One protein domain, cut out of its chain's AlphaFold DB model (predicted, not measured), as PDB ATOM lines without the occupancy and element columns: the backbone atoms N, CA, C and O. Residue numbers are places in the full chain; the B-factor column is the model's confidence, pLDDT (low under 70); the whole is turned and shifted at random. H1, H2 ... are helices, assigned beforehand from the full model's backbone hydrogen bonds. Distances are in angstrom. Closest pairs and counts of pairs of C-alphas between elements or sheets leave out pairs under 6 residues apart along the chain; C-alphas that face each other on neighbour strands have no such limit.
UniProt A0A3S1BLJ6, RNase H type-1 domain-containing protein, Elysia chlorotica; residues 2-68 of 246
ATOM      1  N   GLU A   2      37.474 -33.115  49.683       75.25
ATOM      2  CA  GLU A   2      37.606 -33.828  50.966       75.25
ATOM      3  C   GLU A   2      36.635 -35.001  51.131       75.25
ATOM      4  O   GLU A   2      37.089 -36.109  51.366       75.25
ATOM      5  N   LYS A   3      35.333 -34.822  50.867       81.56
ATOM      6  CA  LYS A   3      34.344 -35.917  50.981       81.56
ATOM      7  C   LYS A   3      34.672 -37.151  50.121       81.56
ATOM      8  O   LYS A   3      34.536 -38.276  50.580       81.56
ATOM      9  N   ALA A   4      35.156 -36.956  48.889       75.69
ATOM     10  CA  ALA A   4      35.535 -38.068  48.008       75.69
ATOM     11  C   ALA A   4      36.827 -38.763  48.470       75.69
ATOM     12  O   ALA A   4      36.982 -39.966  48.293       75.69
ATOM     13  N   PHE A   5      37.745 -38.005  49.075       78.56
ATOM     14  CA  PHE A   5      38.982 -38.537  49.636       78.56
ATOM     15  C   PHE A   5      38.739 -39.298  50.948       78.56
ATOM     16  O   PHE A   5      39.303 -40.372  51.127       78.56
ATOM     17  N   CYS A   6      37.854 -38.800  51.817       81.88
ATOM     18  CA  CYS A   6      37.425 -39.507  53.025       81.88
ATOM     19  C   CYS A   6      36.730 -40.830  52.680       81.88
ATOM     20  O   CYS A   6      37.089 -41.857  53.237       81.88
ATOM     21  N   ASN A   7      35.839 -40.840  51.682       79.25
ATOM     22  CA  ASN A   7      35.195 -42.077  51.228       79.25
ATOM     23  C   ASN A   7      36.191 -43.099  50.654       79.25
ATOM     24  O   ASN A   7      36.030 -44.294  50.882       79.25
ATOM     25  N   PHE A   8      37.234 -42.651  49.942       78.50
ATOM     26  CA  PHE A   8      38.315 -43.539  49.497       78.50
ATOM     27  C   PHE A   8      39.141 -44.085  50.672       78.50
ATOM     28  O   PHE A   8      39.511 -45.253  50.650       78.50
ATOM     29  N   LYS A   9      39.403 -43.266  51.700       81.38
ATOM     30  CA  LYS A   9      40.105 -43.705  52.916       81.38
ATOM     31  C   LYS A   9      39.312 -44.740  53.715       81.38
ATOM     32  O   LYS A   9      39.922 -45.649  54.259       81.38
ATOM     33  N   SER A  10      37.990 -44.601  53.784       81.88
ATOM     34  CA  SER A  10      37.129 -45.556  54.487       81.88
ATOM     35  C   SER A  10      36.925 -46.853  53.702       81.88
ATOM     36  O   SER A  10      36.862 -47.905  54.318       81.88
ATOM     37  N   ASN A  11      36.845 -46.793  52.366       80.12
ATOM     38  CA  ASN A  11      36.679 -47.962  51.496       80.12
ATOM     39  C   ASN A  11      37.509 -47.811  50.208       80.12
ATOM     40  O   ASN A  11      37.111 -47.119  49.259       80.12
ATOM     41  N   ALA A  12      38.655 -48.490  50.150       83.44
ATOM     42  CA  ALA A  12      39.598 -48.408  49.038       83.44
ATOM     43  C   ALA A  12      39.163 -49.283  47.846       83.44
ATOM     44  O   ALA A  12      39.642 -50.393  47.649       83.44
ATOM     45  N   SER A  13      38.244 -48.762  47.028       90.81
ATOM     46  CA  SER A  13      37.811 -49.369  45.759       90.81
ATOM     47  C   SER A  13      38.301 -48.562  44.549       90.81
ATOM     48  O   SER A  13      38.468 -47.338  44.621       90.81
ATOM     49  N   GLN A  14      38.483 -49.223  43.402       86.00
ATOM     50  CA  GLN A  14      38.883 -48.589  42.140       86.00
ATOM     51  C   GLN A  14      37.887 -47.509  41.687       86.00
ATOM     52  O   GLN A  14      38.300 -46.454  41.198       86.00
ATOM     53  N   ALA A  15      36.589 -47.702  41.944       88.00
ATOM     54  CA  ALA A  15      35.559 -46.696  41.681       88.00
ATOM     55  C   ALA A  15      35.759 -45.424  42.532       88.00
ATOM     56  O   ALA A  15      35.687 -44.302  42.022       88.00
ATOM     57  N   ASN A  16      36.104 -45.587  43.813       87.06
ATOM     58  CA  ASN A  16      36.376 -44.471  44.724       87.06
ATOM     59  C   ASN A  16      37.664 -43.727  44.334       87.06
ATOM     60  O   ASN A  16      37.703 -42.495  44.364       87.06
ATOM     61  N   LEU A  17      38.691 -44.445  43.864       86.00
ATOM     62  CA  LEU A  17      39.920 -43.839  43.344       86.00
ATOM     63  C   LEU A  17      39.661 -42.988  42.089       86.00
ATOM     64  O   LEU A  17      40.162 -41.862  41.982       86.00
ATOM     65  N   ILE A  18      38.857 -43.496  41.148       89.69
ATOM     66  CA  ILE A  18      38.438 -42.751  39.949       89.69
ATOM     67  C   ILE A  18      37.672 -41.486  40.358       89.69
ATOM     68  O   ILE A  18      37.933 -40.403  39.824       89.69
ATOM     69  N   MET A  19      36.794 -41.583  41.358       89.69
ATOM     70  CA  MET A  19      36.041 -40.443  41.879       89.69
ATOM     71  C   MET A  19      36.955 -39.362  42.478       89.69
ATOM     72  O   MET A  19      36.781 -38.178  42.175       89.69
ATOM     73  N   VAL A  20      37.975 -39.734  43.260       88.69
ATOM     74  CA  VAL A  20      38.976 -38.787  43.789       88.69
ATOM     75  C   VAL A  20      39.740 -38.104  42.654       88.69
ATOM     76  O   VAL A  20      39.877 -36.875  42.657       88.69
ATOM     77  N   LYS A  21      40.199 -38.864  41.651       90.69
ATOM     78  CA  LYS A  21      40.902 -38.317  40.478       90.69
ATOM     79  C   LYS A  21      40.023 -37.329  39.704       90.69
ATOM     80  O   LYS A  21      40.485 -36.231  39.385       90.69
ATOM     81  N   LYS A  22      38.747 -37.663  39.481       92.38
ATOM     82  CA  LYS A  22      37.763 -36.799  38.811       92.38
ATOM     83  C   LYS A  22      37.520 -35.504  39.592       92.38
ATOM     84  O   LYS A  22      37.689 -34.419  39.038       92.38
ATOM     85  N   ARG A  23      37.262 -35.593  40.903       87.50
ATOM     86  CA  ARG A  23      37.085 -34.417  41.780       87.50
ATOM     87  C   ARG A  23      38.335 -33.537  41.850       87.50
ATOM     88  O   ARG A  23      38.225 -32.314  41.936       87.50
ATOM     89  N   ARG A  24      39.533 -34.130  41.796       87.62
ATOM     90  CA  ARG A  24      40.805 -33.391  41.747       87.62
ATOM     91  C   ARG A  24      40.983 -32.663  40.413       87.62
ATOM     92  O   ARG A  24      41.426 -31.514  40.405       87.62
ATOM     93  N   ALA A  25      40.622 -33.298  39.299       87.06
ATOM     94  CA  ALA A  25      40.636 -32.675  37.978       87.06
ATOM     95  C   ALA A  25      39.624 -31.519  37.878       87.06
ATOM     96  O   ALA A  25      39.980 -30.445  37.393       87.06
ATOM     97  N   GLU A  26      38.408 -31.697  38.399       90.56
ATOM     98  CA  GLU A  26      37.378 -30.652  38.492       90.56
ATOM     99  C   GLU A  26      37.870 -29.454  39.307       90.56
ATOM    100  O   GLU A  26      37.869 -28.337  38.798       90.56
ATOM    101  N   ALA A  27      38.413 -29.676  40.508       85.19
ATOM    102  CA  ALA A  27      38.964 -28.599  41.332       85.19
ATOM    103  C   ALA A  27      40.076 -27.821  40.605       85.19
ATOM    104  O   ALA A  27      40.086 -26.589  40.603       85.19
ATOM    105  N   ARG A  28      40.990 -28.522  39.917       80.88
ATOM    106  CA  ARG A  28      42.038 -27.883  39.098       80.88
ATOM    107  C   ARG A  28      41.445 -27.057  37.954       80.88
ATOM    108  O   ARG A  28      41.937 -25.960  37.686       80.88
ATOM    109  N   ARG A  29      40.405 -27.559  37.278       87.50
ATOM    110  CA  ARG A  29      39.699 -26.828  36.213       87.50
ATOM    111  C   ARG A  29      39.028 -25.572  36.761       87.50
ATOM    112  O   ARG A  29      39.250 -24.506  36.193       87.50
ATOM    113  N   THR A  30      38.320 -25.665  37.885       87.81
ATOM    114  CA  THR A  30      37.687 -24.517  38.547       87.81
ATOM    115  C   THR A  30      38.722 -23.468  38.937       87.81
ATOM    116  O   THR A  30      38.556 -22.305  38.594       87.81
ATOM    117  N   ILE A  31      39.847 -23.858  39.549       76.06
ATOM    118  CA  ILE A  31      40.930 -22.918  39.890       76.06
ATOM    119  C   ILE A  31      41.478 -22.231  38.631       76.06
ATOM    120  O   ILE A  31      41.666 -21.016  38.623       76.06
ATOM    121  N   ARG A  32      41.713 -22.977  37.543       80.75
ATOM    122  CA  ARG A  32      42.180 -22.400  36.270       80.75
ATOM    123  C   ARG A  32      41.156 -21.443  35.656       80.75
ATOM    124  O   ARG A  32      41.550 -20.419  35.104       80.75
ATOM    125  N   GLN A  33      39.865 -21.760  35.731       83.12
ATOM    126  CA  GLN A  33      38.789 -20.885  35.259       83.12
ATOM    127  C   GLN A  33      38.686 -19.620  36.117       83.12
ATOM    128  O   GLN A  33      38.665 -18.526  35.562       83.12
ATOM    129  N   GLN A  34      38.726 -19.747  37.445       78.38
ATOM    130  CA  GLN A  34      38.706 -18.614  38.377       78.38
ATOM    131  C   GLN A  34      39.915 -17.697  38.173       78.38
ATOM    132  O   GLN A  34      39.749 -16.486  38.071       78.38
ATOM    133  N   LYS A  35      41.122 -18.256  37.999       73.19
ATOM    134  CA  LYS A  35      42.321 -17.474  37.655       73.19
ATOM    135  C   LYS A  35      42.164 -16.739  36.321       73.19
ATOM    136  O   LYS A  35      42.504 -15.565  36.249       73.19
ATOM    137  N   ARG A  36      41.621 -17.390  35.284       76.50
ATOM    138  CA  ARG A  36      41.358 -16.744  33.984       76.50
ATOM    139  C   ARG A  36      40.333 -15.618  34.093       76.50
ATOM    140  O   ARG A  36      40.566 -14.548  33.545       76.50
ATOM    141  N   GLN A  37      39.235 -15.831  34.811       73.94
ATOM    142  CA  GLN A  37      38.210 -14.804  35.019       73.94
ATOM    143  C   GLN A  37      38.736 -13.634  35.856       73.94
ATOM    144  O   GLN A  37      38.471 -12.477  35.539       73.94
ATOM    145  N   PHE A  38      39.537 -13.918  36.884       78.88
ATOM    146  CA  PHE A  38      40.234 -12.900  37.660       78.88
ATOM    147  C   PHE A  38      41.169 -12.064  36.780       78.88
ATOM    148  O   PHE A  38      41.102 -10.840  36.825       78.88
ATOM    149  N   TRP A  39      41.978 -12.709  35.934       68.94
ATOM    150  CA  TRP A  39      42.862 -12.024  34.987       68.94
ATOM    151  C   TRP A  39      42.095 -11.172  33.975       68.94
ATOM    152  O   TRP A  39      42.469 -10.025  33.760       68.94
ATOM    153  N   LYS A  40      40.985 -11.674  33.417       75.06
ATOM    154  CA  LYS A  40      40.110 -10.887  32.530       75.06
ATOM    155  C   LYS A  40      39.570  -9.634  33.227       75.06
ATOM    156  O   LYS A  40      39.688  -8.544  32.682       75.06
ATOM    157  N   ARG A  41      39.051  -9.775  34.455       75.38
ATOM    158  CA  ARG A  41      38.566  -8.652  35.287       75.38
ATOM    159  C   ARG A  41      39.674  -7.684  35.706       75.38
ATOM    160  O   ARG A  41      39.402  -6.527  36.008       75.38
ATOM    161  N   PHE A  42      40.903  -8.172  35.827       71.88
ATOM    162  CA  PHE A  42      42.060  -7.359  36.173       71.88
ATOM    163  C   PHE A  42      42.515  -6.527  34.973       71.88
ATOM    164  O   PHE A  42      42.622  -5.313  35.100       71.88
ATOM    165  N   ILE A  43      42.683  -7.151  33.804       68.12
ATOM    166  CA  ILE A  43      43.048  -6.471  32.552       68.12
ATOM    167  C   ILE A  43      41.984  -5.441  32.160       68.12
ATOM    168  O   ILE A  43      42.331  -4.311  31.838       68.12
ATOM    169  N   SER A  44      40.694  -5.771  32.289       70.19
ATOM    170  CA  SER A  44      39.620  -4.811  32.000       70.19
ATOM    171  C   SER A  44      39.658  -3.575  32.906       70.19
ATOM    172  O   SER A  44      39.202  -2.519  32.500       70.19
ATOM    173  N   LYS A  45      40.205  -3.687  34.125       64.75
ATOM    174  CA  LYS A  45      40.426  -2.546  35.031       64.75
ATOM    175  C   LYS A  45      41.720  -1.789  34.736       64.75
ATOM    176  O   LYS A  45      41.814  -0.617  35.083       64.75
ATOM    177  N   ILE A  46      42.721  -2.446  34.145       59.97
ATOM    178  CA  ILE A  46      43.995  -1.813  33.780       59.97
ATOM    179  C   ILE A  46      43.788  -0.774  32.679       59.97
ATOM    180  O   ILE A  46      44.410   0.280  32.758       59.97
ATOM    181  N   ASN A  47      42.884  -1.019  31.724       60.81
ATOM    182  CA  ASN A  47      42.629  -0.080  30.626       60.81
ATOM    183  C   ASN A  47      42.140   1.309  31.092       60.81
ATOM    184  O   ASN A  47      42.413   2.285  30.406       60.81
ATOM    185  N   ASP A  48      41.517   1.415  32.273       60.84
ATOM    186  CA  ASP A  48      41.030   2.684  32.845       60.84
ATOM    187  C   ASP A  48      41.943   3.276  33.937       60.84
ATOM    188  O   ASP A  48      41.620   4.300  34.542       60.84
ATOM    189  N   THR A  49      43.074   2.635  34.260       59.62
ATOM    190  CA  THR A  49      43.872   3.011  35.436       59.62
ATOM    191  C   THR A  49      45.286   3.468  35.052       59.62
ATOM    192  O   THR A  49      46.032   2.688  34.463       59.62
ATOM    193  N   PRO A  50      45.740   4.671  35.463       63.78
ATOM    194  CA  PRO A  50      47.103   5.127  35.189       63.78
ATOM    195  C   PRO A  50      48.161   4.181  35.791       63.78
ATOM    196  O   PRO A  50      48.008   3.683  36.915       63.78
ATOM    197  N   LEU A  51      49.259   3.955  35.051       58.84
ATOM    198  CA  LEU A  51      50.305   2.950  35.332       58.84
ATOM    199  C   LEU A  51      50.838   2.964  36.779       58.84
ATOM    200  O   LEU A  51      51.139   1.912  37.349       58.84
ATOM    201  N   SER A  52      50.919   4.141  37.404       62.94
ATOM    202  CA  SER A  52      51.385   4.312  38.788       62.94
ATOM    203  C   SER A  52      50.489   3.602  39.813       62.94
ATOM    204  O   SER A  52      50.975   3.005  40.779       62.94
ATOM    205  N   LYS A  53      49.174   3.596  39.583       60.72
ATOM    206  CA  LYS A  53      48.176   2.945  40.443       60.72
ATOM    207  C   LYS A  53      48.096   1.442  40.162       60.72
ATOM    208  O   LYS A  53      47.944   0.661  41.104       60.72
ATOM    209  N   VAL A  54      48.285   1.034  38.901       59.25
ATOM    210  CA  VAL A  54      48.382  -0.380  38.487       59.25
ATOM    211  C   VAL A  54      49.540  -1.069  39.205       59.25
ATOM    212  O   VAL A  54      49.331  -2.099  39.846       59.25
ATOM    213  N   ARG A  55      50.731  -0.452  39.212       56.00
ATOM    214  CA  ARG A  55      51.919  -0.955  39.925       56.00
ATOM    215  C   ARG A  55      51.646  -1.168  41.418       56.00
ATOM    216  O   ARG A  55      51.981  -2.212  41.971       56.00
ATOM    217  N   LYS A  56      50.962  -0.218  42.064       63.09
ATOM    218  CA  LYS A  56      50.619  -0.277  43.496       63.09
ATOM    219  C   LYS A  56      49.592  -1.374  43.820       63.09
ATOM    220  O   LYS A  56      49.682  -2.014  44.865       63.09
ATOM    221  N   LEU A  57      48.630  -1.623  42.927       62.22
ATOM    222  CA  LEU A  57      47.618  -2.677  43.082       62.22
ATOM    223  C   LEU A  57      48.185  -4.086  42.858       62.22
ATOM    224  O   LEU A  57      47.796  -5.015  43.569       62.22
ATOM    225  N   LEU A  58      49.115  -4.232  41.912       58.75
ATOM    226  CA  LEU A  58      49.774  -5.497  41.575       58.75
ATOM    227  C   LEU A  58      50.631  -5.997  42.751       58.75
ATOM    228  O   LEU A  58      50.482  -7.142  43.176       58.75
ATOM    229  N   CYS A  59      51.404  -5.096  43.370       57.97
ATOM    230  CA  CYS A  59      52.195  -5.390  44.570       57.97
ATOM    231  C   CYS A  59      51.344  -5.728  45.807       57.97
ATOM    232  O   CYS A  59      51.816  -6.419  46.703       57.97
ATOM    233  N   ARG A  60      50.094  -5.248  45.882       59.22
ATOM    234  CA  ARG A  60      49.223  -5.432  47.057       59.22
ATOM    235  C   ARG A  60      48.379  -6.711  47.004       59.22
ATOM    236  O   ARG A  60      47.934  -7.179  48.047       59.22
ATOM    237  N   LYS A  61      48.109  -7.261  45.814       55.72
ATOM    238  CA  LYS A  61      47.207  -8.420  45.630       55.72
ATOM    239  C   LYS A  61      47.899  -9.730  45.257       55.72
ATOM    240  O   LYS A  61      47.242 -10.767  45.291       55.72
ATOM    241  N   ILE A  62      49.185  -9.705  44.914       52.75
ATOM    242  CA  ILE A  62      49.978 -10.906  44.635       52.75
ATOM    243  C   ILE A  62      50.965 -11.098  45.801       52.75
ATOM    244  O   ILE A  62      51.978 -10.402  45.842       52.75
ATOM    245  N   PRO A  63      50.718 -12.037  46.740       47.62
ATOM    246  CA  PRO A  63      51.564 -12.246  47.929       47.62
ATOM    247  C   PRO A  63      53.002 -12.681  47.616       47.62
ATOM    248  O   PRO A  63      53.855 -12.712  48.494       47.62
ATOM    249  N   ILE A  64      53.278 -13.032  46.360       50.00
ATOM    250  CA  ILE A  64      54.594 -13.474  45.885       50.00
ATOM    251  C   ILE A  64      55.606 -12.309  45.913       50.00
ATOM    252  O   ILE A  64      56.803 -12.545  45.976       50.00
ATOM    253  N   PHE A  65      55.139 -11.053  45.927       49.06
ATOM    254  CA  PHE A  65      55.994  -9.859  45.906       49.06
ATOM    255  C   PHE A  65      56.145  -9.148  47.262       49.06
ATOM    256  O   PHE A  65      56.776  -8.095  47.328       49.06
ATOM    257  N   THR A  66      55.566  -9.674  48.348       48.06
ATOM    258  CA  THR A  66      55.518  -8.969  49.646       48.06
ATOM    259  C   THR A  66      56.578  -9.405  50.661       48.06
ATOM    260  O   THR A  66      56.635  -8.836  51.745       48.06
ATOM    261  N   LYS A  67      57.461 -10.350  50.321       54.09
ATOM    262  CA  LYS A  67      58.734 -10.560  51.027       54.09
ATOM    263  C   LYS A  67      59.839 -10.163  50.056       54.09
ATOM    264  O   LYS A  67      59.940 -10.747  48.983       54.09
ATOM    265  N   ARG A  68      60.587  -9.107  50.386       55.72
ATOM    266  CA  ARG A  68      61.731  -8.628  49.599       55.72
ATOM    267  C   ARG A  68      62.875  -9.636  49.707       55.72
ATOM    268  O   ARG A  68      63.866  -9.366  50.369       55.72
TER     269      ARG A  68
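AT A GLANCE: This is residues 2 to 68 of the 246 residues of the protein "RNase H type-1 domain-containing protein" of Elysia chlorotica (UniProt A0A3S1BLJ6). What shape is this? Long helix H2 makes the length; short H1 folds back along its first end as a hairpin, and H3 folds back near its other end. What builds it? The printed part has 67 residues, 53 of them in three named helices, H1, H2, H3 in order, with no named strand; the class is all helix, and the whole is extended, with radius of gyration of the C-alphas 19.3 A and spans 56 by 28 by 13 A.

IN THESE COORDINATES: Where is H1? Residues 2 to 10, 12.3 A, from C-alpha 2 at (37.606, -33.828, 50.966). What follows? H2 is residues 14 to 46, 47.8 A; H3 is residues 51 to 61, 15.7 A, ending at C-alpha 61 at (47.207, -8.420, 45.630).

HOW THE PARTS SIT: How does H1 meet H2? This helical hairpin touches through H2's residues 16 to 23 alone, closest C-alphas Phe 8 and Asn 16, 5.2 A, opposite ways at a shallow tilt of 16 degrees. And H3? It is close to H2 but not clearly touching, closest C-alphas Ile 46 and Val 54, 6.6 A; H1 and H3 are apart. What of the backbones? Every O i to N i+4 pair is within hydrogen-bond range in H1 and H3, 28 of 29 in H2.

THE WHOLE: How large is it? The farthest C-alphas, Asn 11 and Pro 50, are 56.5 A apart. Is it unbroken? The printed part has no cut, and both links are tight. Where is confidence low? Residues 39, 43 and 45 to 68 have pLDDT under 70.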